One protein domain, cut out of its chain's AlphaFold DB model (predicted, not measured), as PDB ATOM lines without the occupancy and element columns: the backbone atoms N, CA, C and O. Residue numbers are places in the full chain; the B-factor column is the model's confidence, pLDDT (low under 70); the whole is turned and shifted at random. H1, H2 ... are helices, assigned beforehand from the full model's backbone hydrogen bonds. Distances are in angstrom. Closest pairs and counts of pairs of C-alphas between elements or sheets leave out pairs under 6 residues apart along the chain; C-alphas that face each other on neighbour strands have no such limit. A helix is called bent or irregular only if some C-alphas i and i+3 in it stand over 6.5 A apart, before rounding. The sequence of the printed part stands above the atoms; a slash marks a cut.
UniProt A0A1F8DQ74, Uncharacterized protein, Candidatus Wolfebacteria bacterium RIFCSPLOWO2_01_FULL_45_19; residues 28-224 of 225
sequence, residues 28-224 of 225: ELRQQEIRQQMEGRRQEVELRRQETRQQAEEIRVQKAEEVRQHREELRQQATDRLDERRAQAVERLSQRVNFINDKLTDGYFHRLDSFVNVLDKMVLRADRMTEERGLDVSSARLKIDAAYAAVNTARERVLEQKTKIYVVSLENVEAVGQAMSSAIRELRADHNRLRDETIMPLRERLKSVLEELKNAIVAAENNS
ATOM      1  N   GLU A  28     -44.726  24.779  -2.517       76.94
ATOM      2  CA  GLU A  28     -45.676  24.728  -3.634       76.94
ATOM      3  C   GLU A  28     -45.641  26.012  -4.470       76.94
ATOM      4  O   GLU A  28     -45.534  25.942  -5.696       76.94
ATOM      5  N   LEU A  29     -45.634  27.178  -3.814       82.94
ATOM      6  CA  LEU A  29     -45.500  28.478  -4.474       82.94
ATOM      7  C   LEU A  29     -44.197  28.560  -5.270       82.94
ATOM      8  O   LEU A  29     -44.210  28.879  -6.459       82.94
ATOM      9  N   ARG A  30     -43.074  28.172  -4.658       81.19
ATOM     10  CA  ARG A  30     -41.774  28.159  -5.332       81.19
ATOM     11  C   ARG A  30     -41.759  27.220  -6.539       81.19
ATOM     12  O   ARG A  30     -41.184  27.549  -7.575       81.19
ATOM     13  N   GLN A  31     -42.385  26.049  -6.443       76.88
ATOM     14  CA  GLN A  31     -42.486  25.137  -7.584       76.88
ATOM     15  C   GLN A  31     -43.359  25.702  -8.707       76.88
ATOM     16  O   GLN A  31     -43.029  25.521  -9.883       76.88
ATOM     17  N   GLN A  32     -44.443  26.395  -8.361       82.00
ATOM     18  CA  GLN A  32     -45.304  27.063  -9.327       82.00
ATOM     19  C   GLN A  32     -44.562  28.194 -10.053       82.00
ATOM     20  O   GLN A  32     -44.625  28.261 -11.281       82.00
ATOM     21  N   GLU A  33     -43.802  29.019  -9.331       85.25
ATOM     22  CA  GLU A  33     -42.957  30.071  -9.910       85.25
ATOM     23  C   GLU A  33     -41.926  29.492 -10.881       85.25
ATOM     24  O   GLU A  33     -41.821  29.946 -12.023       85.25
ATOM     25  N   ILE A  34     -41.209  28.437 -10.476       83.00
ATOM     26  CA  ILE A  34     -40.226  27.791 -11.354       83.00
ATOM     27  C   ILE A  34     -40.931  27.201 -12.583       83.00
ATOM     28  O   ILE A  34     -40.405  27.286 -13.690       83.00
ATOM     29  N   ARG A  35     -42.126  26.619 -12.443       82.38
ATOM     30  CA  ARG A  35     -42.883  26.084 -13.585       82.38
ATOM     31  C   ARG A  35     -43.274  27.183 -14.576       82.38
ATOM     32  O   ARG A  35     -43.034  27.017 -15.769       82.38
ATOM     33  N   GLN A  36     -43.793  28.308 -14.091       88.06
ATOM     34  CA  GLN A  36     -44.096  29.472 -14.930       88.06
ATOM     35  C   GLN A  36     -42.838  30.016 -15.613       88.06
ATOM     36  O   GLN A  36     -42.854  30.304 -16.809       88.06
ATOM     37  N   GLN A  37     -41.718  30.078 -14.888       88.69
ATOM     38  CA  GLN A  37     -40.425  30.447 -15.456       88.69
ATOM     39  C   GLN A  37     -40.008  29.485 -16.580       88.69
ATOM     40  O   GLN A  37     -39.544  29.935 -17.628       88.69
ATOM     41  N   MET A  38     -40.205  28.172 -16.409       88.94
ATOM     42  CA  MET A  38     -39.892  27.181 -17.444       88.94
ATOM     43  C   MET A  38     -40.762  27.352 -18.691       88.94
ATOM     44  O   MET A  38     -40.253  27.239 -19.806       88.94
ATOM     45  N   GLU A  39     -42.055  27.628 -18.535       90.00
ATOM     46  CA  GLU A  39     -42.944  27.911 -19.667       90.00
ATOM     47  C   GLU A  39     -42.524  29.182 -20.408       90.00
ATOM     48  O   GLU A  39     -42.372  29.151 -21.632       90.00
ATOM     49  N   GLY A  40     -42.244  30.261 -19.671       91.31
ATOM     50  CA  GLY A  40     -41.721  31.504 -20.234       91.31
ATOM     51  C   GLY A  40     -40.412  31.284 -20.991       91.31
ATOM     52  O   GLY A  40     -40.262  31.746 -22.121       91.31
ATOM     53  N   ARG A  41     -39.493  30.482 -20.437       90.75
ATOM     54  CA  ARG A  41     -38.229  30.147 -21.102       90.75
ATOM     55  C   ARG A  41     -38.439  29.373 -22.400       90.75
ATOM     56  O   ARG A  41     -37.750  29.636 -23.384       90.75
ATOM     57  N   ARG A  42     -39.374  28.420 -22.432       89.75
ATOM     58  CA  ARG A  42     -39.693  27.663 -23.655       89.75
ATOM     59  C   ARG A  42     -40.226  28.580 -24.752       89.75
ATOM     60  O   ARG A  42     -39.804  28.455 -25.899       89.75
ATOM     61  N   GLN A  43     -41.104  29.517 -24.395       93.12
ATOM     62  CA  GLN A  43     -41.616  30.519 -25.331       93.12
ATOM     63  C   GLN A  43     -40.496  31.432 -25.841       93.12
ATOM     64  O   GLN A  43     -40.372  31.621 -27.048       93.12
ATOM     65  N   GLU A  44     -39.638  31.930 -24.947       93.38
ATOM     66  CA  GLU A  44     -38.478  32.751 -25.310       93.38
ATOM     67  C   GLU A  44     -37.558  32.016 -26.294       93.38
ATOM     68  O   GLU A  44     -37.176  32.568 -27.321       93.38
ATOM     69  N   VAL A  45     -37.224  30.753 -26.021       92.19
ATOM     70  CA  VAL A  45     -36.345  29.947 -26.883       92.19
ATOM     71  C   VAL A  45     -36.979  29.673 -28.247       92.19
ATOM     72  O   VAL A  45     -36.269  29.678 -29.254       92.19
ATOM     73  N   GLU A  46     -38.292  29.453 -28.316       91.88
ATOM     74  CA  GLU A  46     -38.986  29.274 -29.595       91.88
ATOM     75  C   GLU A  46     -39.032  30.580 -30.402       91.88
ATOM     76  O   GLU A  46     -38.756  30.559 -31.602       91.88
ATOM     77  N   LEU A  47     -39.269  31.725 -29.757       94.69
ATOM     78  CA  LEU A  47     -39.162  33.037 -30.406       94.69
ATOM     79  C   LEU A  47     -37.741  33.272 -30.930       94.69
ATOM     80  O   LEU A  47     -37.552  33.524 -32.120       94.69
ATOM     81  N   ARG A  48     -36.722  33.060 -30.087       93.00
ATOM     82  CA  ARG A  48     -35.309  33.155 -30.484       93.00
ATOM     83  C   ARG A  48     -34.967  32.232 -31.642       93.00
ATOM     84  O   ARG A  48     -34.185  32.597 -32.517       93.00
ATOM     85  N   ARG A  49     -35.538  31.029 -31.676       92.00
ATOM     86  CA  ARG A  49     -35.354  30.079 -32.776       92.00
ATOM     87  C   ARG A  49     -35.930  30.622 -34.081       92.00
ATOM     88  O   ARG A  49     -35.287  30.456 -35.118       92.00
ATOM     89  N   GLN A  50     -37.108  31.236 -34.048       94.50
ATOM     90  CA  GLN A  50     -37.728  31.849 -35.224       94.50
ATOM     91  C   GLN A  50     -36.918  33.052 -35.718       94.50
ATOM     92  O   GLN A  50     -36.571  33.086 -36.898       94.50
ATOM     93  N   GLU A  51     -36.521  33.951 -34.815       94.44
ATOM     94  CA  GLU A  51     -35.643  35.093 -35.115       94.44
ATOM     95  C   GLU A  51     -34.327  34.629 -35.750       94.44
ATOM     96  O   GLU A  51     -33.965  35.056 -36.843       94.44
ATOM     97  N   THR A  52     -33.651  33.662 -35.122       93.06
ATOM     98  CA  THR A  52     -32.388  33.101 -35.628       93.06
ATOM     99  C   THR A  52     -32.556  32.499 -37.023       93.06
ATOM    100  O   THR A  52     -31.650  32.587 -37.847       93.06
ATOM    101  N   ARG A  53     -33.691  31.850 -37.311       93.06
ATOM    102  CA  ARG A  53     -33.953  31.273 -38.640       93.06
ATOM    103  C   ARG A  53     -34.124  32.349 -39.700       93.06
ATOM    104  O   ARG A  53     -33.592  32.181 -40.792       93.06
ATOM    105  N   GLN A  54     -34.843  33.422 -39.379       95.75
ATOM    106  CA  GLN A  54     -35.000  34.565 -40.275       95.75
ATOM    107  C   GLN A  54     -33.642  35.218 -40.543       95.75
ATOM    108  O   GLN A  54     -33.238  35.321 -41.696       95.75
ATOM    109  N   GLN A  55     -32.877  35.508 -39.488       95.44
ATOM    110  CA  GLN A  55     -31.521  36.051 -39.602       95.44
ATOM    111  C   GLN A  55     -30.595  35.139 -40.414       95.44
ATOM    112  O   GLN A  55     -29.841  35.607 -41.257       95.44
ATOM    113  N   ALA A  56     -30.650  33.821 -40.204       94.31
ATOM    114  CA  ALA A  56     -29.834  32.878 -40.961       94.31
ATOM    115  C   ALA A  56     -30.170  32.888 -42.462       94.31
ATOM    116  O   ALA A  56     -29.267  32.697 -43.281       94.31
ATOM    117  N   GLU A  57     -31.436  33.099 -42.823       94.00
ATOM    118  CA  GLU A  57     -31.858  33.217 -44.219       94.00
ATOM    119  C   GLU A  57     -31.453  34.566 -44.824       94.00
ATOM    120  O   GLU A  57     -30.902  34.598 -45.921       94.00
ATOM    121  N   GLU A  58     -31.617  35.666 -44.088       94.25
ATOM    122  CA  GLU A  58     -31.126  36.989 -44.498       94.25
ATOM    123  C   GLU A  58     -29.615  36.969 -44.751       94.25
ATOM    124  O   GLU A  58     -29.154  37.391 -45.813       94.25
ATOM    125  N   ILE A  59     -28.848  36.378 -43.827       94.00
ATOM    126  CA  ILE A  59     -27.402  36.182 -43.973       94.00
ATOM    127  C   ILE A  59     -27.100  35.332 -45.205       94.00
ATOM    128  O   ILE A  59     -26.152  35.631 -45.924       94.00
ATOM    129  N   ARG A  60     -27.876  34.276 -45.481       91.38
ATOM    130  CA  ARG A  60     -27.661  33.445 -46.673       91.38
ATOM    131  C   ARG A  60     -27.806  34.271 -47.952       91.38
ATOM    132  O   ARG A  60     -26.965  34.136 -48.839       91.38
ATOM    133  N   VAL A  61     -28.833  35.114 -48.041       92.31
ATOM    134  CA  VAL A  61     -29.066  35.980 -49.206       92.31
ATOM    135  C   VAL A  61     -27.951  37.017 -49.352       92.31
ATOM    136  O   VAL A  61     -27.356  37.116 -50.424       92.31
ATOM    137  N   GLN A  62     -27.621  37.741 -48.280       91.38
ATOM    138  CA  GLN A  62     -26.575  38.773 -48.286       91.38
ATOM    139  C   GLN A  62     -25.204  38.183 -48.634       91.38
ATOM    140  O   GLN A  62     -24.515  38.648 -49.540       91.38
ATOM    141  N   LYS A  63     -24.846  37.073 -47.991       91.75
ATOM    142  CA  LYS A  63     -23.575  36.392 -48.222       91.75
ATOM    143  C   LYS A  63     -23.466  35.804 -49.623       91.75
ATOM    144  O   LYS A  63     -22.370  35.751 -50.170       91.75
ATOM    145  N   ALA A  64     -24.563  35.329 -50.216       89.19
ATOM    146  CA  ALA A  64     -24.530  34.822 -51.586       89.19
ATOM    147  C   ALA A  64     -24.093  35.910 -52.580       89.19
ATOM    148  O   ALA A  64     -23.352  35.611 -53.519       89.19
ATOM    149  N   GLU A  65     -24.506  37.157 -52.345       90.00
ATOM    150  CA  GLU A  65     -24.078  38.315 -53.127       90.00
ATOM    151  C   GLU A  65     -22.594  38.630 -52.897       90.00
ATOM    152  O   GLU A  65     -21.823  38.667 -53.855       90.00
ATOM    153  N   GLU A  66     -22.164  38.763 -51.642       90.38
ATOM    154  CA  GLU A  66     -20.767  39.069 -51.295       90.38
ATOM    155  C   GLU A  66     -19.791  37.991 -51.797       90.38
ATOM    156  O   GLU A  66     -18.751  38.288 -52.386       90.38
ATOM    157  N   VAL A  67     -20.148  36.710 -51.649       90.06
ATOM    158  CA  VAL A  67     -19.360  35.589 -52.181       90.06
ATOM    159  C   VAL A  67     -19.296  35.640 -53.707       90.06
ATOM    160  O   VAL A  67     -18.263  35.291 -54.282       90.06
ATOM    161  N   ARG A  68     -20.371  36.065 -54.387       89.25
ATOM    162  CA  ARG A  68     -20.364  36.220 -55.848       89.25
ATOM    163  C   ARG A  68     -19.405  37.328 -56.276       89.25
ATOM    164  O   ARG A  68     -18.602  37.081 -57.172       89.25
ATOM    165  N   GLN A  69     -19.456  38.483 -55.618       90.31
ATOM    166  CA  GLN A  69     -18.574  39.620 -55.897       90.31
ATOM    167  C   GLN A  69     -17.106  39.245 -55.671       90.31
ATOM    168  O   GLN A  69     -16.295  39.336 -56.591       90.31
ATOM    169  N   HIS A  70     -16.776  38.673 -54.510       88.38
ATOM    170  CA  HIS A  70     -15.415  38.209 -54.235       88.38
ATOM    171  C   HIS A  70     -14.942  37.118 -55.193       88.38
ATOM    172  O   HIS A  70     -13.757  37.045 -55.516       88.38
ATOM    173  N   ARG A  71     -15.842  36.257 -55.679       87.00
ATOM    174  CA  ARG A  71     -15.493  35.269 -56.705       87.00
ATOM    175  C   ARG A  71     -15.117  35.944 -58.022       87.00
ATOM    176  O   ARG A  71     -14.174  35.493 -58.663       87.00
ATOM    177  N   GLU A  72     -15.856  36.962 -58.443       89.38
ATOM    178  CA  GLU A  72     -15.576  37.696 -59.682       89.38
ATOM    179  C   GLU A  72     -14.238  38.438 -59.595       89.38
ATOM    180  O   GLU A  72     -13.398  38.286 -60.484       89.38
ATOM    181  N   GLU A  73     -13.983  39.120 -58.478       88.94
ATOM    182  CA  GLU A  73     -12.700  39.773 -58.195       88.94
ATOM    183  C   GLU A  73     -11.538  38.774 -58.196       88.94
ATOM    184  O   GLU A  73     -10.525  38.977 -58.870       88.94
ATOM    185  N   LEU A  74     -11.695  37.658 -57.478       87.19
ATOM    186  CA  LEU A  74     -10.681  36.612 -57.387       87.19
ATOM    187  C   LEU A  74     -10.414  35.965 -58.746       87.19
ATOM    188  O   LEU A  74      -9.266  35.663 -59.061       87.19
ATOM    189  N   ARG A  75     -11.454  35.762 -59.562       87.12
ATOM    190  CA  ARG A  75     -11.324  35.207 -60.910       87.12
ATOM    191  C   ARG A  75     -10.528  36.141 -61.815       87.12
ATOM    192  O   ARG A  75      -9.607  35.667 -62.472       87.12
ATOM    193  N   GLN A  76     -10.834  37.440 -61.802       88.38
ATOM    194  CA  GLN A  76     -10.086  38.432 -62.574       88.38
ATOM    195  C   GLN A  76      -8.607  38.441 -62.160       88.38
ATOM    196  O   GLN A  76      -7.723  38.250 -62.991       88.38
ATOM    197  N   GLN A  77      -8.337  38.536 -60.855       86.75
ATOM    198  CA  GLN A  77      -6.969  38.523 -60.328       86.75
ATOM    199  C   GLN A  77      -6.220  37.223 -60.648       86.75
ATOM    200  O   GLN A  77      -5.022  37.253 -60.931       86.75
ATOM    201  N   ALA A  78      -6.903  36.079 -60.593       85.75
ATOM    202  CA  ALA A  78      -6.305  34.783 -60.873       85.75
ATOM    203  C   ALA A  78      -5.949  34.621 -62.355       85.75
ATOM    204  O   ALA A  78      -4.860  34.139 -62.651       85.75
ATOM    205  N   THR A  79      -6.826  35.030 -63.278       85.19
ATOM    206  CA  THR A  79      -6.561  34.958 -64.724       85.19
ATOM    207  C   THR A  79      -5.404  35.865 -65.141       85.19
ATOM    208  O   THR A  79      -4.607  35.467 -65.986       85.19
ATOM    209  N   ASP A  80      -5.263  37.031 -64.511       86.38
ATOM    210  CA  ASP A  80      -4.202  37.985 -64.850       86.38
ATOM    211  C   ASP A  80      -2.820  37.560 -64.324       86.38
ATOM    212  O   ASP A  80      -1.791  37.989 -64.848       86.38
ATOM    213  N   ARG A  81      -2.775  36.741 -63.262       84.31
ATOM    214  CA  ARG A  81      -1.544  36.473 -62.495       84.31
ATOM    215  C   ARG A  81      -1.096  35.015 -62.479       84.31
ATOM    216  O   ARG A  81       0.058  34.754 -62.143       84.31
ATOM    217  N   LEU A  82      -1.982  34.063 -62.769       87.19
ATOM    218  CA  LEU A  82      -1.732  32.630 -62.603       87.19
ATOM    219  C   LEU A  82      -1.903  31.870 -63.915       87.19
ATOM    220  O   LEU A  82      -2.663  32.262 -64.795       87.19
ATOM    221  N   ASP A  83      -1.244  30.712 -64.006       91.12
ATOM    222  CA  ASP A  83      -1.585  29.741 -65.040       91.12
ATOM    223  C   ASP A  83      -3.029  29.233 -64.872       91.12
ATOM    224  O   ASP A  83      -3.610  29.255 -63.781       91.12
ATOM    225  N   GLU A  84      -3.605  28.735 -65.966       88.06
ATOM    226  CA  GLU A  84      -5.002  28.301 -66.007       88.06
ATOM    227  C   GLU A  84      -5.324  27.234 -64.945       88.06
ATOM    228  O   GLU A  84      -6.381  27.273 -64.310       88.06
ATOM    229  N   ARG A  85      -4.403  26.293 -64.698       88.31
ATOM    230  CA  ARG A  85      -4.624  25.206 -63.731       88.31
ATOM    231  C   ARG A  85      -4.692  25.744 -62.305       88.31
ATOM    232  O   ARG A  85      -5.554  25.322 -61.533       88.31
ATOM    233  N   ARG A  86      -3.800  26.666 -61.951       87.19
ATOM    234  CA  ARG A  86      -3.745  27.316 -60.638       87.19
ATOM    235  C   ARG A  86      -4.919  28.261 -60.434       87.19
ATOM    236  O   ARG A  86      -5.530  28.206 -59.368       87.19
ATOM    237  N   ALA A  87      -5.287  29.043 -61.446       88.81
ATOM    238  CA  ALA A  87      -6.460  29.909 -61.393       88.81
ATOM    239  C   ALA A  87      -7.740  29.102 -61.112       88.81
ATOM    240  O   ALA A  87      -8.474  29.399 -60.167       88.81
ATOM    241  N   GLN A  88      -7.948  28.001 -61.845       89.56
ATOM    242  CA  GLN A  88      -9.078  27.097 -61.608       89.56
ATOM    243  C   GLN A  88      -9.048  26.463 -60.209       89.56
ATOM    244  O   GLN A  88     -10.097  26.264 -59.595       89.56
ATOM    245  N   ALA A  89      -7.866  26.108 -59.692       90.75
ATOM    246  CA  ALA A  89      -7.739  25.523 -58.359       90.75
ATOM    247  C   ALA A  89      -8.138  26.514 -57.254       90.75
ATOM    248  O   ALA A  89      -8.878  26.140 -56.341       90.75
ATOM    249  N   VAL A  90      -7.699  27.771 -57.365       91.81
ATOM    250  CA  VAL A  90      -8.038  28.847 -56.424       91.81
ATOM    251  C   VAL A  90      -9.540  29.126 -56.428       91.81
ATOM    252  O   VAL A  90     -10.156  29.160 -55.361       91.81
ATOM    253  N   GLU A  91     -10.152  29.246 -57.610       90.12
ATOM    254  CA  GLU A  91     -11.592  29.490 -57.730       90.12
ATOM    255  C   GLU A  91     -12.408  28.349 -57.101       90.12
ATOM    256  O   GLU A  91     -13.281  28.586 -56.260       90.12
ATOM    257  N   ARG A  92     -12.089  27.093 -57.450       91.94
ATOM    258  CA  ARG A  92     -12.770  25.914 -56.890       91.94
ATOM    259  C   ARG A  92     -12.621  25.839 -55.378       91.94
ATOM    260  O   ARG A  92     -13.574  25.469 -54.690       91.94
ATOM    261  N   LEU A  93     -11.437  26.157 -54.852       92.75
ATOM    262  CA  LEU A  93     -11.221  26.139 -53.414       92.75
ATOM    263  C   LEU A  93     -12.062  27.207 -52.721       92.75
ATOM    264  O   LEU A  93     -12.754  26.869 -51.765       92.75
ATOM    265  N   SER A  94     -12.026  28.448 -53.214       89.94
ATOM    266  CA  SER A  94     -12.796  29.571 -52.666       89.94
ATOM    267  C   SER A  94     -14.292  29.241 -52.582       89.94
ATOM    268  O   SER A  94     -14.921  29.387 -51.530       89.94
ATOM    269  N   GLN A  95     -14.853  28.663 -53.650       91.81
ATOM    270  CA  GLN A  95     -16.242  28.195 -53.654       91.81
ATOM    271  C   GLN A  95     -16.474  27.104 -52.603       91.81
ATOM    272  O   GLN A  95     -17.431  27.155 -51.827       91.81
ATOM    273  N   ARG A  96     -15.578  26.114 -52.550       94.50
ATOM    274  CA  ARG A  96     -15.714  24.960 -51.663       94.50
ATOM    275  C   ARG A  96     -15.651  25.346 -50.187       94.50
ATOM    276  O   ARG A  96     -16.450  24.825 -49.416       94.50
ATOM    277  N   VAL A  97     -14.737  26.227 -49.775       95.19
ATOM    278  CA  VAL A  97     -14.603  26.614 -48.357       95.19
ATOM    279  C   VAL A  97     -15.836  27.370 -47.859       95.19
ATOM    280  O   VAL A  97     -16.343  27.064 -46.780       95.19
ATOM    281  N   ASN A  98     -16.389  28.270 -48.674       94.94
ATOM    282  CA  ASN A  98     -17.586  29.032 -48.317       94.94
ATOM    283  C   ASN A  98     -18.852  28.167 -48.318       94.94
ATOM    284  O   ASN A  98     -19.667  28.275 -47.401       94.94
ATOM    285  N   PHE A  99     -18.970  27.244 -49.276       95.00
ATOM    286  CA  PHE A  99     -20.032  26.238 -49.280       95.00
ATOM    287  C   PHE A  99     -19.983  25.346 -48.033       95.00
ATOM    288  O   PHE A  99     -21.013  25.083 -47.414       95.00
ATOM    289  N   ILE A 100     -18.790  24.892 -47.634       96.88
ATOM    290  CA  ILE A 100     -18.626  24.086 -46.419       96.88
ATOM    291  C   ILE A 100     -19.021  24.896 -45.180       96.88
ATOM    292  O   ILE A 100     -19.708  24.349 -44.320       96.88
ATOM    293  N   ASN A 101     -18.646  26.178 -45.092       97.31
ATOM    294  CA  ASN A 101     -19.059  27.029 -43.973       97.31
ATOM    295  C   ASN A 101     -20.592  27.087 -43.841       97.31
ATOM    296  O   ASN A 101     -21.132  26.892 -42.751       97.31
ATOM    297  N   ASP A 102     -21.296  27.287 -44.960       95.62
ATOM    298  CA  ASP A 102     -22.762  27.316 -44.986       95.62
ATOM    299  C   ASP A 102     -23.367  25.971 -44.556       95.62
ATOM    300  O   ASP A 102     -24.191  25.906 -43.645       95.62
ATOM    301  N   LYS A 103     -22.873  24.860 -45.117       97.00
ATOM    302  CA  LYS A 103     -23.356  23.517 -44.763       97.00
ATOM    303  C   LYS A 103     -23.131  23.154 -43.299       97.00
ATOM    304  O   LYS A 103     -23.996  22.525 -42.689       97.00
ATOM    305  N   LEU A 104     -21.981  23.513 -42.735       97.56
ATOM    306  CA  LEU A 104     -21.674  23.220 -41.337       97.56
ATOM    307  C   LEU A 104     -22.518  24.075 -40.386       97.56
ATOM    308  O   LEU A 104     -23.080  23.529 -39.436       97.56
ATOM    309  N   THR A 105     -22.666  25.374 -40.661       97.88
ATOM    310  CA  THR A 105     -23.511  26.271 -39.849       97.88
ATOM    311  C   THR A 105     -24.980  25.855 -39.868       97.88
ATOM    312  O   THR A 105     -25.591  25.742 -38.804       97.88
ATOM    313  N   ASP A 106     -25.515  25.472 -41.030       96.69
ATOM    314  CA  ASP A 106     -26.852  24.877 -41.129       96.69
ATOM    315  C   ASP A 106     -26.964  23.606 -40.273       96.69
ATOM    316  O   ASP A 106     -27.922  23.432 -39.516       96.69
ATOM    317  N   GLY A 107     -25.964  22.724 -40.340       97.31
ATOM    318  CA  GLY A 107     -25.908  21.514 -39.519       97.31
ATOM    319  C   GLY A 107     -25.919  21.796 -38.012       97.31
ATOM    320  O   GLY A 107     -26.558  21.062 -37.251       97.31
ATOM    321  N   TYR A 108     -25.259  22.867 -37.562       97.94
ATOM    322  CA  TYR A 108     -25.303  23.278 -36.160       97.94
ATOM    323  C   TYR A 108     -26.684  23.771 -35.744       97.94
ATOM    324  O   TYR A 108     -27.158  23.344 -34.693       97.94
ATOM    325  N   PHE A 109     -27.384  24.561 -36.565       97.44
ATOM    326  CA  PHE A 109     -28.752  24.980 -36.242       97.44
ATOM    327  C   PHE A 109     -29.703  23.794 -36.055       97.44
ATOM    328  O   PHE A 109     -30.438  23.750 -35.068       97.44
ATOM    329  N   HIS A 110     -29.632  22.783 -36.925       96.81
ATOM    330  CA  HIS A 110     -30.429  21.559 -36.773       96.81
ATOM    331  C   HIS A 110     -30.102  20.804 -35.472       96.81
ATOM    332  O   HIS A 110     -30.982  20.239 -34.812       96.81
ATOM    333  N   ARG A 111     -28.827  20.795 -35.072       97.06
ATOM    334  CA  ARG A 111     -28.397  20.175 -33.815       97.06
ATOM    335  C   ARG A 111     -28.886  20.955 -32.594       97.06
ATOM    336  O   ARG A 111     -29.335  20.328 -31.638       97.06
ATOM    337  N   LEU A 112     -28.839  22.285 -32.632       97.62
ATOM    338  CA  LEU A 112     -29.359  23.146 -31.568       97.62
ATOM    339  C   LEU A 112     -30.876  22.984 -31.413       97.62
ATOM    340  O   LEU A 112     -31.351  22.832 -30.291       97.62
ATOM    341  N   ASP A 113     -31.624  22.891 -32.517       96.31
ATOM    342  CA  ASP A 113     -33.052  22.534 -32.500       96.31
ATOM    343  C   ASP A 113     -33.289  21.184 -31.803       96.31
ATOM    344  O   ASP A 113     -34.201  21.031 -30.990       96.31
ATOM    345  N   SER A 114     -32.434  20.196 -32.077       97.25
ATOM    346  CA  SER A 114     -32.527  18.886 -31.428       97.25
ATOM    347  C   SER A 114     -32.250  18.957 -29.922       97.25
ATOM    348  O   SER A 114     -32.876  18.223 -29.161       97.25
ATOM    349  N   PHE A 115     -31.346  19.833 -29.470       97.62
ATOM    350  CA  PHE A 115     -31.097  20.045 -28.042       97.62
ATOM    351  C   PHE A 115     -32.299  20.674 -27.335       97.62
ATOM    352  O   PHE A 115     -32.661  20.194 -26.263       97.62
ATOM    353  N   VAL A 116     -32.966  21.656 -27.953       97.06
ATOM    354  CA  VAL A 116     -34.228  22.223 -27.435       97.06
ATOM    355  C   VAL A 116     -35.280  21.129 -27.269       97.06
ATOM    356  O   VAL A 116     -35.818  20.961 -26.181       97.06
ATOM    357  N   ASN A 117     -35.481  20.289 -28.291       96.88
ATOM    358  CA  ASN A 117     -36.444  19.185 -28.220       96.88
ATOM    359  C   ASN A 117     -36.142  18.191 -27.081       96.88
ATOM    360  O   ASN A 117     -37.049  17.566 -26.529       96.88
ATOM    361  N   VAL A 118     -34.863  17.977 -26.755       97.75
ATOM    362  CA  VAL A 118     -34.461  17.125 -25.625       97.75
ATOM    363  C   VAL A 118     -34.750  17.820 -24.294       97.75
ATOM    364  O   VAL A 118     -35.288  17.173 -23.396       97.75
ATOM    365  N   LEU A 119     -34.449  19.116 -24.175       97.50
ATOM    366  CA  LEU A 119     -34.759  19.912 -22.983       97.50
ATOM    367  C   LEU A 119     -36.267  19.959 -22.718       97.50
ATOM    368  O   LEU A 119     -36.682  19.738 -21.584       97.50
ATOM    369  N   ASP A 120     -37.095  20.117 -23.749       96.00
ATOM    370  CA  ASP A 120     -38.557  20.076 -23.623       96.00
ATOM    371  C   ASP A 120     -39.037  18.751 -23.021       96.00
ATOM    372  O   ASP A 120     -39.855  18.720 -22.101       96.00
ATOM    373  N   LYS A 121     -38.479  17.628 -23.487       96.94
ATOM    374  CA  LYS A 121     -38.788  16.305 -22.925       96.94
ATOM    375  C   LYS A 121     -38.332  16.176 -21.470       96.94
ATOM    376  O   LYS A 121     -38.986  15.471 -20.700       96.94
ATOM    377  N   MET A 122     -37.227  16.819 -21.093       96.69
ATOM    378  CA  MET A 122     -36.741  16.853 -19.710       96.69
ATOM    379  C   MET A 122     -37.652  17.686 -18.810       96.69
ATOM    380  O   MET A 122     -37.925  17.243 -17.699       96.69
ATOM    381  N   VAL A 123     -38.178  18.818 -19.295       95.62
ATOM    382  CA  VAL A 123     -39.196  19.610 -18.583       95.62
ATOM    383  C   VAL A 123     -40.428  18.753 -18.319       95.62
ATOM    384  O   VAL A 123     -40.787  18.555 -17.164       95.62
ATOM    385  N   LEU A 124     -40.982  18.121 -19.358       94.75
ATOM    386  CA  LEU A 124     -42.150  17.244 -19.212       94.75
ATOM    387  C   LEU A 124     -41.894  16.078 -18.247       94.75
ATOM    388  O   LEU A 124     -42.804  15.610 -17.566       94.75
ATOM    389  N   ARG A 125     -40.664  15.553 -18.209       94.69
ATOM    390  CA  ARG A 125     -40.284  14.513 -17.246       94.69
ATOM    391  C   ARG A 125     -40.224  15.062 -15.822       94.69
ATOM    392  O   ARG A 125     -40.704  14.383 -14.922       94.69
ATOM    393  N   ALA A 126     -39.646  16.244 -15.629       93.94
ATOM    394  CA  ALA A 126     -39.592  16.914 -14.336       93.94
ATOM    395  C   ALA A 126     -41.006  17.211 -13.812       93.94
ATOM    396  O   ALA A 126     -41.286  16.928 -12.653       93.94
ATOM    397  N   ASP A 127     -41.912  17.685 -14.675       91.69
ATOM    398  CA  ASP A 127     -43.317  17.941 -14.333       91.69
ATOM    399  C   ASP A 127     -44.018  16.673 -13.831       91.69
ATOM    400  O   ASP A 127     -44.557  16.680 -12.727       91.69
ATOM    401  N   ARG A 128     -43.914  15.553 -14.566       92.62
ATOM    402  CA  ARG A 128     -44.482  14.264 -14.125       92.62
ATOM    403  C   ARG A 128     -43.891  13.774 -12.806       92.62
ATOM    404  O   ARG A 128     -44.612  13.267 -11.958       92.62
ATOM    405  N   MET A 129     -42.581  13.918 -12.616       92.12
ATOM    406  CA  MET A 129     -41.924  13.518 -11.366       92.12
ATOM    407  C   MET A 129     -42.436  14.317 -10.163       92.12
ATOM    408  O   MET A 129     -42.575  13.761  -9.077       92.12
ATOM    409  N   THR A 130     -42.742  15.596 -10.352       89.56
ATOM    410  CA  THR A 130     -43.345  16.426  -9.312       89.56
ATOM    411  C   THR A 130     -44.815  16.068  -9.082       89.56
ATOM    412  O   THR A 130     -45.197  15.803  -7.950       89.56
ATOM    413  N   GLU A 131     -45.634  16.015 -10.132       87.25
ATOM    414  CA  GLU A 131     -47.091  15.822 -10.021       87.25
ATOM    415  C   GLU A 131     -47.486  14.422  -9.546       87.25
ATOM    416  O   GLU A 131     -48.360  14.276  -8.699       87.25
ATOM    417  N   GLU A 132     -46.848  13.384 -10.087       88.12
ATOM    418  CA  GLU A 132     -47.244  11.994  -9.832       88.12
ATOM    419  C   GLU A 132     -46.584  11.423  -8.574       88.12
ATOM    420  O   GLU A 132     -47.098  10.484  -7.970       88.12
ATOM    421  N   ARG A 133     -45.404  11.938  -8.211       85.75
ATOM    422  CA  ARG A 133     -44.545  11.348  -7.172       85.75
ATOM    423  C   ARG A 133     -44.125  12.333  -6.082       85.75
ATOM    424  O   ARG A 133     -43.436  11.921  -5.153       85.75
ATOM    425  N   GLY A 134     -44.490  13.611  -6.190       85.38
ATOM    426  CA  GLY A 134     -44.112  14.636  -5.215       85.38
ATOM    427  C   GLY A 134     -42.605  14.896  -5.140       85.38
ATOM    428  O   GLY A 134     -42.119  15.337  -4.102       85.38
ATOM    429  N   LEU A 135     -41.843  14.585  -6.198       88.94
ATOM    430  CA  LEU A 135     -40.385  14.713  -6.169       88.94
ATOM    431  C   LEU A 135     -39.940  16.164  -6.334       88.94
ATOM    432  O   LEU A 135     -40.401  16.872  -7.238       88.94
ATOM    433  N   ASP A 136     -38.968  16.571  -5.515       88.25
ATOM    434  CA  ASP A 136     -38.253  17.825  -5.717       88.25
ATOM    435  C   ASP A 136     -37.283  17.695  -6.898       88.25
ATOM    436  O   ASP A 136     -36.324  16.922  -6.889       88.25
ATOM    437  N   VAL A 137     -37.549  18.480  -7.936       91.56
ATOM    438  CA  VAL A 137     -36.757  18.549  -9.169       91.56
ATOM    439  C   VAL A 137     -36.183  19.949  -9.394       91.56
ATOM    440  O   VAL A 137     -35.755  20.271 -10.504       91.56
ATOM    441  N   SER A 138     -36.162  20.798  -8.362       90.25
ATOM    442  CA  SER A 138     -35.743  22.202  -8.463       90.25
ATOM    443  C   SER A 138     -34.325  22.343  -9.030       90.25
ATOM    444  O   SER A 138     -34.099  23.142  -9.939       90.25
ATOM    445  N   SER A 139     -33.387  21.496  -8.585       91.06
ATOM    446  CA  SER A 139     -32.016  21.436  -9.124       91.06
ATOM    447  C   SER A 139     -31.997  21.128 -10.629       91.06
ATOM    448  O   SER A 139     -31.337  21.815 -11.414       91.06
ATOM    449  N   ALA A 140     -32.782  20.135 -11.062       94.81
ATOM    450  CA  ALA A 140     -32.882  19.776 -12.471       94.81
ATOM    451  C   ALA A 140     -33.457  20.930 -13.306       94.81
ATOM    452  O   ALA A 140     -32.925  21.223 -14.377       94.81
ATOM    453  N   ARG A 141     -34.487  21.629 -12.809       94.31
ATOM    454  CA  ARG A 141     -35.091  22.786 -13.494       94.31
ATOM    455  C   ARG A 141     -34.098  23.935 -13.672       94.31
ATOM    456  O   ARG A 141     -33.992  24.456 -14.778       94.31
ATOM    457  N   LEU A 142     -33.296  24.249 -12.653       92.50
ATOM    458  CA  LEU A 142     -32.227  25.252 -12.763       92.50
ATOM    459  C   LEU A 142     -31.191  24.881 -13.836       92.50
ATOM    460  O   LEU A 142     -30.762  25.733 -14.616       92.50
ATOM    461  N   LYS A 143     -30.807  23.601 -13.931       96.56
ATOM    462  CA  LYS A 143     -29.890  23.144 -14.989       96.56
ATOM    463  C   LYS A 143     -30.522  23.171 -16.381       96.56
ATOM    464  O   LYS A 143     -29.810  23.451 -17.345       96.56
ATOM    465  N   ILE A 144     -31.824  22.898 -16.500       96.88
ATOM    466  CA  ILE A 144     -32.554  23.029 -17.769       96.88
ATOM    467  C   ILE A 144     -32.570  24.497 -18.210       96.88
ATOM    468  O   ILE A 144     -32.246  24.775 -19.362       96.88
ATOM    469  N   ASP A 145     -32.870  25.432 -17.305       94.69
ATOM    470  CA  ASP A 145     -32.852  26.872 -17.598       94.69
ATOM    471  C   ASP A 145     -31.472  27.328 -18.105       94.69
ATOM    472  O   ASP A 145     -31.346  27.916 -19.181       94.69
ATOM    473  N   ALA A 146     -30.409  26.932 -17.401       95.50
ATOM    474  CA  ALA A 146     -29.037  27.220 -17.809       95.50
ATOM    475  C   ALA A 146     -28.657  26.580 -19.160       95.50
ATOM    476  O   ALA A 146     -27.807  27.105 -19.884       95.50
ATOM    477  N   ALA A 147     -29.242  25.430 -19.506       97.75
ATOM    478  CA  ALA A 147     -29.029  24.790 -20.799       97.75
ATOM    479  C   ALA A 147     -29.768  25.521 -21.929       97.75
ATOM    480  O   ALA A 147     -29.183  25.694 -22.997       97.75
ATOM    481  N   TYR A 148     -30.991  26.011 -21.695       97.50
ATOM    482  CA  TYR A 148     -31.706  26.858 -22.654       97.50
ATOM    483  C   TYR A 148     -30.947  28.149 -22.955       97.50
ATOM    484  O   TYR A 148     -30.733  28.472 -24.124       97.50
ATOM    485  N   ALA A 149     -30.464  28.841 -21.920       95.75
ATOM    486  CA  ALA A 149     -29.648  30.039 -22.096       95.75
ATOM    487  C   ALA A 149     -28.396  29.752 -22.946       95.75
ATOM    488  O   ALA A 149     -28.106  30.468 -23.903       95.75
ATOM    489  N   ALA A 150     -27.701  28.643 -22.666       97.12
ATOM    490  CA  ALA A 150     -26.535  28.232 -23.444       97.12
ATOM    491  C   ALA A 150     -26.871  27.895 -24.911       97.12
ATOM    492  O   ALA A 150     -26.038  28.119 -25.789       97.12
ATOM    493  N   VAL A 151     -28.070  27.371 -25.202       97.50
ATOM    494  CA  VAL A 151     -28.523  27.147 -26.587       97.50
ATOM    495  C   VAL A 151     -28.689  28.475 -27.324       97.50
ATOM    496  O   VAL A 151     -28.278  28.563 -28.479       97.50
ATOM    497  N   ASN A 152     -29.236  29.505 -26.678       95.88
ATOM    498  CA  ASN A 152     -29.405  30.821 -27.300       95.88
ATOM    499  C   ASN A 152     -28.048  31.462 -27.628       95.88
ATOM    500  O   ASN A 152     -27.812  31.816 -28.780       95.88
ATOM    501  N   THR A 153     -27.104  31.467 -26.682       96.25
ATOM    502  CA  THR A 153     -25.724  31.923 -26.945       96.25
ATOM    503  C   THR A 153     -25.056  31.118 -28.064       96.25
ATOM    504  O   THR A 153     -24.309  31.651 -28.883       96.25
ATOM    505  N   ALA A 154     -25.327  29.812 -28.140       97.88
ATOM    506  CA  ALA A 154     -24.801  28.984 -29.217       97.88
ATOM    507  C   ALA A 154     -25.371  29.363 -30.588       97.88
ATOM    508  O   ALA A 154     -24.635  29.316 -31.572       97.88
ATOM    509  N   ARG A 155     -26.652  29.746 -30.674       97.50
ATOM    510  CA  ARG A 155     -27.258  30.220 -31.927       97.50
ATOM    511  C   ARG A 155     -26.583  31.489 -32.426       97.50
ATOM    512  O   ARG A 155     -26.250  31.542 -33.605       97.50
ATOM    513  N   GLU A 156     -26.327  32.443 -31.538       96.69
ATOM    514  CA  GLU A 156     -25.626  33.694 -31.861       96.69
ATOM    515  C   GLU A 156     -24.228  33.412 -32.427       96.69
ATOM    516  O   GLU A 156     -23.901  33.856 -33.524       96.69
ATOM    517  N   ARG A 157     -23.446  32.545 -31.772       97.75
ATOM    518  CA  ARG A 157     -22.126  32.132 -32.282       97.75
ATOM    519  C   ARG A 157     -22.187  31.426 -33.639       97.75
ATOM    520  O   ARG A 157     -21.293  31.587 -34.467       97.75
ATOM    521  N   VAL A 158     -23.220  30.615 -33.886       98.19
ATOM    522  CA  VAL A 158     -23.414  29.970 -35.197       98.19
ATOM    523  C   VAL A 158     -23.796  31.009 -36.259       98.19
ATOM    524  O   VAL A 158     -23.312  30.900 -37.385       98.19
ATOM    525  N   LEU A 159     -24.608  32.019 -35.923       97.19
ATOM    526  CA  LEU A 159     -24.930  33.138 -36.821       97.19
ATOM    527  C   LEU A 159     -23.672  33.928 -37.192       97.19
ATOM    528  O   LEU A 159     -23.404  34.104 -38.378       97.19
ATOM    529  N   GLU A 160     -22.858  34.313 -36.207       96.69
ATOM    530  CA  GLU A 160     -21.566  34.980 -36.426       96.69
ATOM    531  C   GLU A 160     -20.644  34.155 -37.329       96.69
ATOM    532  O   GLU A 160     -19.967  34.674 -38.211       96.69
ATOM    533  N   GLN A 161     -20.616  32.836 -37.146       97.56
ATOM    534  CA  GLN A 161     -19.827  31.962 -38.003       97.56
ATOM    535  C   GLN A 161     -20.404  31.866 -39.426       97.56
ATOM    536  O   GLN A 161     -19.652  31.715 -40.396       97.56
ATOM    537  N   LYS A 162     -21.729  31.953 -39.576       96.44
ATOM    538  CA  LYS A 162     -22.411  31.881 -40.872       96.44
ATOM    539  C   LYS A 162     -22.125  33.107 -41.734       96.44
ATOM    540  O   LYS A 162     -21.968  32.925 -42.943       96.44
ATOM    541  N   THR A 163     -21.982  34.298 -41.149       96.00
ATOM    542  CA  THR A 163     -21.650  35.530 -41.892       96.00
ATOM    543  C   THR A 163     -20.250  35.491 -42.500       96.00
ATOM    544  O   THR A 163     -20.035  36.053 -43.568       96.00
ATOM    545  N   LYS A 164     -19.299  34.768 -41.892       96.00
ATOM    546  CA  LYS A 164     -17.910  34.734 -42.371       96.00
ATOM    547  C   LYS A 164     -17.758  34.220 -43.802       96.00
ATOM    548  O   LYS A 164     -18.272  33.147 -44.165       96.00
ATOM    549  N   ILE A 165     -16.931  34.938 -44.558       94.00
ATOM    550  CA  ILE A 165     -16.471  34.584 -45.899       94.00
ATOM    551  C   ILE A 165     -14.972  34.304 -45.852       94.00
ATOM    552  O   ILE A 165     -14.191  35.101 -45.342       94.00
ATOM    553  N   TYR A 166     -14.574  33.165 -46.407       92.75
ATOM    554  CA  TYR A 166     -13.178  32.754 -46.507       92.75
ATOM    555  C   TYR A 166     -12.648  33.098 -47.892       92.75
ATOM    556  O   TYR A 166     -13.138  32.568 -48.892       92.75
ATOM    557  N   VAL A 167     -11.641  33.967 -47.947       88.94
ATOM    558  CA  VAL A 167     -11.044  34.454 -49.196       88.94
ATOM    559  C   VAL A 167      -9.613  33.937 -49.320       88.94
ATOM    560  O   VAL A 167      -8.874  33.842 -48.341       88.94
ATOM    561  N   VAL A 168      -9.211  33.583 -50.541       88.44
ATOM    562  CA  VAL A 168      -7.821  33.243 -50.859       88.44
ATOM    563  C   VAL A 168      -7.132  34.505 -51.370       88.44
ATOM    564  O   VAL A 168      -7.476  34.986 -52.446       88.44
ATOM    565  N   SER A 169      -6.167  35.039 -50.616       83.94
ATOM    566  CA  SER A 169      -5.378  36.195 -51.063       83.94
ATOM    567  C   SER A 169      -4.387  35.800 -52.168       83.94
ATOM    568  O   SER A 169      -3.686  34.790 -52.055       83.94
ATOM    569  N   LEU A 170      -4.330  36.612 -53.230       85.00
ATOM    570  CA  LEU A 170      -3.417  36.475 -54.374       85.00
ATOM    571  C   LEU A 170      -2.355  37.588 -54.418       85.00
ATOM    572  O   LEU A 170      -1.881  37.965 -55.492       85.00
ATOM    573  N   GLU A 171      -1.988  38.136 -53.258       82.50
ATOM    574  CA  GLU A 171      -0.933  39.154 -53.142       82.50
ATOM    575  C   GLU A 171       0.430  38.650 -53.630       82.50
ATOM    576  O   GLU A 171       1.146  39.381 -54.310       82.50
ATOM    577  N   ASN A 172       0.766  37.392 -53.334       81.75
ATOM    578  CA  ASN A 172       1.995  36.747 -53.785       81.75
ATOM    579  C   ASN A 172       1.667  35.476 -54.589       81.75
ATOM    580  O   ASN A 172       1.128  34.498 -54.065       81.75
ATOM    581  N   VAL A 173       2.037  35.498 -55.871       75.19
ATOM    582  CA  VAL A 173       1.778  34.431 -56.846       75.19
ATOM    583  C   VAL A 173       2.578  33.156 -56.557       75.19
ATOM    584  O   VAL A 173       2.071  32.046 -56.755       75.19
ATOM    585  N   GLU A 174       3.802  33.266 -56.040       81.44
ATOM    586  CA  GLU A 174       4.589  32.096 -55.642       81.44
ATOM    587  C   GLU A 174       4.007  31.406 -54.395       81.44
ATOM    588  O   GLU A 174       4.140  30.190 -54.232       81.44
ATOM    589  N   ALA A 175       3.301  32.156 -53.543       87.00
ATOM    590  CA  ALA A 175       2.753  31.689 -52.270       87.00
ATOM    591  C   ALA A 175       1.282  31.225 -52.326       87.00
ATOM    592  O   ALA A 175       0.702  30.899 -51.288       87.00
ATOM    593  N   VAL A 176       0.666  31.114 -53.508       87.88
ATOM    594  CA  VAL A 176      -0.764  30.755 -53.657       87.88
ATOM    595  C   VAL A 176      -1.134  29.449 -52.945       87.88
ATOM    596  O   VAL A 176      -2.187  29.353 -52.317       87.88
ATOM    597  N   GLY A 177      -0.253  28.444 -52.968       89.06
ATOM    598  CA  GLY A 177      -0.471  27.192 -52.231       89.06
ATOM    599  C   GLY A 177      -0.588  27.392 -50.714       89.06
ATOM    600  O   GLY A 177      -1.408  26.743 -50.053       89.06
ATOM    601  N   GLN A 178       0.192  28.320 -50.155       91.69
ATOM    602  CA  GLN A 178       0.134  28.675 -48.739       91.69
ATOM    603  C   GLN A 178      -1.132  29.473 -48.421       91.69
ATOM    604  O   GLN A 178      -1.780  29.167 -47.419       91.69
ATOM    605  N   ALA A 179      -1.525  30.413 -49.287       90.62
ATOM    606  CA  ALA A 179      -2.759  31.189 -49.146       90.62
ATOM    607  C   ALA A 179      -4.000  30.280 -49.131       90.62
ATOM    608  O   ALA A 179      -4.816  30.341 -48.211       90.62
ATOM    609  N   MET A 180      -4.082  29.345 -50.083       92.56
ATOM    610  CA  MET A 180      -5.118  28.309 -50.127       92.56
ATOM    611  C   MET A 180      -5.158  27.477 -48.839       92.56
ATOM    612  O   MET A 180      -6.215  27.272 -48.241       92.56
ATOM    613  N   SER A 181      -3.992  27.016 -48.379       94.25
ATOM    614  CA  SER A 181      -3.887  26.237 -47.142       94.25
ATOM    615  C   SER A 181      -4.300  27.048 -45.911       94.25
ATOM    616  O   SER A 181      -4.841  26.485 -44.960       94.25
ATOM    617  N   SER A 182      -4.052  28.359 -45.922       94.12
ATOM    618  CA  SER A 182      -4.443  29.267 -44.847       94.12
ATOM    619  C   SER A 182      -5.960  29.359 -44.725       94.12
ATOM    620  O   SER A 182      -6.477  29.086 -43.646       94.12
ATOM    621  N   ALA A 183      -6.671  29.598 -45.833       94.75
ATOM    622  CA  ALA A 183      -8.136  29.657 -45.841       94.75
ATOM    623  C   ALA A 183      -8.776  28.355 -45.316       94.75
ATOM    624  O   ALA A 183      -9.729  28.378 -44.539       94.75
ATOM    625  N   ILE A 184      -8.211  27.194 -45.679       96.19
ATOM    626  CA  ILE A 184      -8.671  25.893 -45.163       96.19
ATOM    627  C   ILE A 184      -8.424  25.773 -43.656       96.19
ATOM    628  O   ILE A 184      -9.291  25.289 -42.922       96.19
ATOM    629  N   ARG A 185      -7.230  26.155 -43.183       97.06
ATOM    630  CA  ARG A 185      -6.885  26.089 -41.755       97.06
ATOM    631  C   ARG A 185      -7.767  27.011 -40.929       97.06
ATOM    632  O   ARG A 185      -8.188  26.596 -39.856       97.06
ATOM    633  N   GLU A 186      -8.058  28.200 -41.435       96.81
ATOM    634  CA  GLU A 186      -8.923  29.174 -40.780       96.81
ATOM    635  C   GLU A 186     -10.346  28.631 -40.623       96.81
ATOM    636  O   GLU A 186     -10.830  28.519 -39.497       96.81
ATOM    637  N   LEU A 187     -10.957  28.150 -41.715       97.44
ATOM    638  CA  LEU A 187     -12.259  27.475 -41.674       97.44
ATOM    639  C   LEU A 187     -12.249  26.335 -40.648       97.44
ATOM    640  O   LEU A 187     -13.138  26.221 -39.805       97.44
ATOM    641  N   ARG A 188     -11.228  25.476 -40.688       97.88
ATOM    642  CA  ARG A 188     -11.132  24.344 -39.765       97.88
ATOM    643  C   ARG A 188     -11.006  24.794 -38.309       97.88
ATOM    644  O   ARG A 188     -11.628  24.184 -37.443       97.88
ATOM    645  N   ALA A 189     -10.191  25.806 -38.034       98.19
ATOM    646  CA  ALA A 189      -9.980  26.324 -36.688       98.19
ATOM    647  C   ALA A 189     -11.268  26.934 -36.125       98.19
ATOM    648  O   ALA A 189     -11.646  26.627 -34.997       98.19
ATOM    649  N   ASP A 190     -11.976  27.720 -36.930       98.06
ATOM    650  CA  ASP A 190     -13.263  28.311 -36.576       98.06
ATOM    651  C   ASP A 190     -14.311  27.254 -36.221       98.06
ATOM    652  O   ASP A 190     -14.912  27.299 -35.146       98.06
ATOM    653  N   HIS A 191     -14.479  26.243 -37.076       98.19
ATOM    654  CA  HIS A 191     -15.446  25.168 -36.837       98.19
ATOM    655  C   HIS A 191     -15.049  24.253 -35.674       98.19
ATOM    656  O   HIS A 191     -15.920  23.772 -34.947       98.19
ATOM    657  N   ASN A 192     -13.751  24.033 -35.444       98.25
ATOM    658  CA  ASN A 192     -13.285  23.320 -34.253       98.25
ATOM    659  C   ASN A 192     -13.617  24.098 -32.975       98.25
ATOM    660  O   ASN A 192     -14.156  23.501 -32.048       98.25
ATOM    661  N   ARG A 193     -13.377  25.416 -32.941       97.88
ATOM    662  CA  ARG A 193     -13.753  26.262 -31.796       97.88
ATOM    663  C   ARG A 193     -15.255  26.219 -31.542       97.88
ATOM    664  O   ARG A 193     -15.682  25.972 -30.419       97.88
ATOM    665  N   LEU A 194     -16.069  26.359 -32.588       97.19
ATOM    666  CA  LEU A 194     -17.524  26.280 -32.459       97.19
ATOM    667  C   LEU A 194     -17.968  24.908 -31.919       97.19
ATOM    668  O   LEU A 194     -18.788  24.822 -31.004       97.19
ATOM    669  N   ARG A 195     -17.379  23.817 -32.419       96.88
ATOM    670  CA  ARG A 195     -17.642  22.467 -31.904       96.88
ATOM    671  C   ARG A 195     -17.259  22.334 -30.426       96.88
ATOM    672  O   ARG A 195     -18.100  21.903 -29.638       96.88
ATOM    673  N   ASP A 196     -16.021  22.665 -30.078       97.31
ATOM    674  CA  ASP A 196     -15.413  22.335 -28.785       97.31
ATOM    675  C   ASP A 196     -15.878  23.265 -27.665       97.31
ATOM    676  O   ASP A 196     -16.135  22.811 -26.555       97.31
ATOM    677  N   GLU A 197     -16.052  24.550 -27.960       96.31
ATOM    678  CA  GLU A 197     -16.412  25.557 -26.959       96.31
ATOM    679  C   GLU A 197     -17.923  25.770 -26.843       96.31
ATOM    680  O   GLU A 197     -18.391  26.311 -25.845       96.31
ATOM    681  N   THR A 198     -18.699  25.374 -27.857       95.00
ATOM    682  CA  THR A 198     -20.130  25.719 -27.925       95.00
ATOM    683  C   THR A 198     -21.015  24.476 -27.989       95.00
ATOM    684  O   THR A 198     -21.868  24.265 -27.127       95.00
ATOM    685  N   ILE A 199     -20.796  23.594 -28.968       96.25
ATOM    686  CA  ILE A 199     -21.689  22.449 -29.209       96.25
ATOM    687  C   ILE A 199     -21.453  21.293 -28.228       96.25
ATOM    688  O   ILE A 199     -22.410  20.698 -27.729       96.25
ATOM    689  N   MET A 200     -20.197  20.941 -27.950       95.94
ATOM    690  CA  MET A 200     -19.870  19.855 -27.019       95.94
ATOM    691  C   MET A 200     -20.286  20.164 -25.572       95.94
ATOM    692  O   MET A 200     -20.922  19.300 -24.963       95.94
ATOM    693  N   PRO A 201     -20.049  21.371 -25.023       97.19
ATOM    694  CA  PRO A 201     -20.484  21.707 -23.670       97.19
ATOM    695  C   PRO A 201     -22.002  21.629 -23.484       97.19
ATOM    696  O   PRO A 201     -22.470  21.229 -22.421       97.19
ATOM    697  N   LEU A 202     -22.793  21.931 -24.521       97.19
ATOM    698  CA  LEU A 202     -24.246  21.737 -24.490       97.19
ATOM    699  C   LEU A 202     -24.636  20.270 -24.295       97.19
ATOM    700  O   LEU A 202     -25.533  19.969 -23.508       97.19
ATOM    701  N   ARG A 203     -23.932  19.338 -24.945       95.62
ATOM    702  CA  ARG A 203     -24.161  17.901 -24.737       95.62
ATOM    703  C   ARG A 203     -23.896  17.496 -23.287       95.62
ATOM    704  O   ARG A 203     -24.663  16.711 -22.732       95.62
ATOM    705  N   GLU A 204     -22.839  18.023 -22.677       96.75
ATOM    706  CA  GLU A 204     -22.523  17.743 -21.272       96.75
ATOM    707  C   GLU A 204     -23.553  18.363 -20.317       96.75
ATOM    708  O   GLU A 204     -23.954  17.717 -19.350       96.75
ATOM    709  N   ARG A 205     -24.085  19.552 -20.630       97.62
ATOM    710  CA  ARG A 205     -25.201  20.155 -19.880       97.62
ATOM    711  C   ARG A 205     -26.449  19.272 -19.910       97.62
ATOM    712  O   ARG A 205     -27.033  19.026 -18.860       97.62
ATOM    713  N   LEU A 206     -26.809  18.724 -21.074       97.06
ATOM    714  CA  LEU A 206     -27.940  17.794 -21.197       97.06
ATOM    715  C   LEU A 206     -27.737  16.528 -20.358       97.06
ATOM    716  O   LEU A 206     -28.659  16.094 -19.671       97.06
ATOM    717  N   LYS A 207     -26.534  15.944 -20.376       97.06
ATOM    718  CA  LYS A 207     -26.217  14.803 -19.506       97.06
ATOM    719  C   LYS A 207     -26.345  15.180 -18.032       97.06
ATOM    720  O   LYS A 207     -26.963  14.439 -17.281       97.06
ATOM    721  N   SER A 208     -25.828  16.342 -17.636       97.12
ATOM    722  CA  SER A 208     -25.921  16.833 -16.258       97.12
ATOM    723  C   SER A 208     -27.374  16.974 -15.792       97.12
ATOM    724  O   SER A 208     -27.691  16.581 -14.674       97.12
ATOM    725  N   VAL A 209     -28.277  17.454 -16.657       97.56
ATOM    726  CA  VAL A 209     -29.725  17.479 -16.378       97.56
ATOM    727  C   VAL A 209     -30.279  16.067 -16.171       97.56
ATOM    728  O   VAL A 209     -31.035  15.842 -15.229       97.56
ATOM    729  N   LEU A 210     -29.919  15.105 -17.032       96.19
ATOM    730  CA  LEU A 210     -30.371  13.716 -16.872       96.19
ATOM    731  C   LEU A 210     -29.916  13.120 -15.541       96.19
ATOM    732  O   LEU A 210     -30.701  12.421 -14.908       96.19
ATOM    733  N   GLU A 211     -28.677  13.383 -15.128       96.75
ATOM    734  CA  GLU A 211     -28.167  12.899 -13.846       96.75
ATOM    735  C   GLU A 211     -28.907  13.533 -12.662       96.75
ATOM    736  O   GLU A 211     -29.285  12.808 -11.750       96.75
ATOM    737  N   GLU A 212     -29.244  14.828 -12.699       95.94
ATOM    738  CA  GLU A 212     -30.090  15.430 -11.649       95.94
ATOM    739  C   GLU A 212     -31.473  14.779 -11.570       95.94
ATOM    740  O   GLU A 212     -31.956  14.464 -10.484       95.94
ATOM    741  N   LEU A 213     -32.104  14.524 -12.719       94.94
ATOM    742  CA  LEU A 213     -33.400  13.845 -12.749       94.94
ATOM    743  C   LEU A 213     -33.304  12.406 -12.226       94.94
ATOM    744  O   LEU A 213     -34.249  11.917 -11.617       94.94
ATOM    745  N   LYS A 214     -32.190  11.704 -12.449       94.88
ATOM    746  CA  LYS A 214     -31.971  10.374 -11.861       94.88
ATOM    747  C   LYS A 214     -31.748  10.459 -10.355       94.88
ATOM    748  O   LYS A 214     -32.359   9.694  -9.617       94.88
ATOM    749  N   ASN A 215     -30.926  11.401  -9.903       93.62
ATOM    750  CA  ASN A 215     -30.617  11.586  -8.489       93.62
ATOM    751  C   ASN A 215     -31.872  11.915  -7.675       93.62
ATOM    752  O   ASN A 215     -32.032  11.381  -6.584       93.62
ATOM    753  N   ALA A 216     -32.794  12.709  -8.226       91.31
ATOM    754  CA  ALA A 216     -34.082  12.982  -7.590       91.31
ATOM    755  C   ALA A 216     -34.925  11.707  -7.376       91.31
ATOM    756  O   ALA A 216     -35.616  11.589  -6.367       91.31
ATOM    757  N   ILE A 217     -34.848  10.730  -8.288       91.06
ATOM    758  CA  ILE A 217     -35.524   9.430  -8.131       91.06
ATOM    759  C   ILE A 217     -34.849   8.613  -7.025       91.06
ATOM    760  O   ILE A 217     -35.525   8.149  -6.113       91.06
ATOM    761  N   VAL A 218     -33.522   8.483  -7.076       90.31
ATOM    762  CA  VAL A 218     -32.749   7.697  -6.096       90.31
ATOM    763  C   VAL A 218     -32.893   8.265  -4.680       90.31
ATOM    764  O   VAL A 218     -33.049   7.515  -3.721       90.31
ATOM    765  N   ALA A 219     -32.881   9.592  -4.531       86.19
ATOM    766  CA  ALA A 219     -33.079  10.248  -3.241       86.19
ATOM    767  C   ALA A 219     -34.456   9.928  -2.634       86.19
ATOM    768  O   ALA A 219     -34.569   9.751  -1.424       86.19
ATOM    769  N   ALA A 220     -35.490   9.811  -3.468       84.38
ATOM    770  CA  ALA A 220     -36.826   9.442  -3.018       84.38
ATOM    771  C   ALA A 220     -36.913   7.981  -2.569       84.38
ATOM    772  O   ALA A 220     -37.522   7.691  -1.542       84.38
ATOM    773  N   GLU A 221     -36.277   7.070  -3.309       83.75
ATOM    774  CA  GLU A 221     -36.209   5.645  -2.960       83.75
ATOM    775  C   GLU A 221     -35.488   5.435  -1.621       83.75
ATOM    776  O   GLU A 221     -35.990   4.713  -0.764       83.75
ATOM    777  N   ASN A 222     -34.375   6.138  -1.396       80.38
ATOM    778  CA  ASN A 222     -33.612   6.044  -0.148       80.38
ATOM    779  C   ASN A 222     -34.335   6.646   1.066       80.38
ATOM    780  O   ASN A 222     -34.095   6.202   2.182       80.38
ATOM    781  N   ASN A 223     -35.206   7.640   0.867       67.88
ATOM    782  CA  ASN A 223     -36.018   8.234   1.938       67.88
ATOM    783  C   ASN A 223     -37.307   7.443   2.237       67.88
ATOM    784  O   ASN A 223     -38.036   7.799   3.161       67.88
ATOM    785  N   SER A 224     -37.613   6.413   1.440       58.97
ATOM    786  CA  SER A 224     -38.800   5.556   1.588       58.97
ATOM    787  C   SER A 224     -38.502   4.218   2.290       58.97
ATOM    788  O   SER A 224     -39.416   3.403   2.439       58.97
TER     789      SER A 224
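Overview. This is residues 28 to 224 of the 225 residues of an uncharacterized protein of Candidatus Wolfebacteria bacterium RIFCSPLOWO2_01_FULL_45_19 (UniProt A0A1F8DQ74). The model is a long, slender up-and-down bundle of four nearly aligned helices, with H2 and H3 in the middle and H1 and the bent helix H4 along opposite sides of them. H3 is much shorter than its neighbours, and beyond its end the unnamed stretch 164 to 175 leads on to H4, which runs back nearly straight through its bend. The printed part has 197 residues, with four named helices in the order H1, H2, H3, H4 and no named strand; the class is all helix. The whole is loose, with a radius of gyration of the C-alphas of 23.4 A, and it is a rod spanning 80 by 30 by 17 A.

Arrangement. H1, residues 28 to 81, touches H2, residues 84 to 133, and the two form a helical hairpin, opposite ways at a shallow tilt of 5 degrees; their closest C-alphas, of Ala 78 and Ala 87, are 4.9 A apart. H3, residues 138 to 163, forms a hairpin with H2 at 16 degrees, closest at the C-alphas of Thr 105 and Lys 162, 5.8 A. H3 also touches H1, the same way at 15 degrees, with the C-alphas of Ile 59 and Thr 163 6.2 A apart. H4, residues 176 to 222, was assigned as one helix by its hydrogen bonds but is bent: C-alphas 197 and 200 are 6.7 A apart, and its arms H4a, residues 176 to 197, and H4b, residues 200 to 222, stand at 16 degrees. H4a touches residues 90 to 104 of H2, closest at the C-alphas of Val 97 and Ile 184, 6.8 A. H3 and H4a, a hairpin, only just touch, with 3 pairs of C-alphas within 8 A, the closest being Arg 157 and Leu 194 at 7.4 A. H4b touches residues 139 to 151 of H3, opposite ways at 9 degrees, with the C-alphas of Ala 140 and Glu 212 5.2 A apart. H4b also touches residues 115 to 126 of H2, closest at the C-alphas of Ala 126 and Leu 213, 7.1 A. H1 is apart from both arms. Every O i to N i+4 pair is within hydrogen-bond range in H1, H2, H3 and H4a, and 18 of 19 are in H4b.

Along the chain. H1 begins at C-alpha 28 (-45.676, 24.728, -3.634) and is 74.5 A long. H2 measures 72.9 A and H3 38.6 A. H4a, 31.4 A, begins at C-alpha 176 (-0.764, 30.755, -53.657), and H4b, 33.2 A, ends at C-alpha 222 (-33.612, 6.044, -0.148).

Size, cuts and confidence. The two C-alphas farthest apart, of Asp 80 and Ser 224, are 81.6 A apart. The printed part has no cut; the links H1 to H2 and H2 to H3 are tight, and H3 to H4 is long. Mean pLDDT of the printed part is 92.1, with residues 223 to 224 under 70.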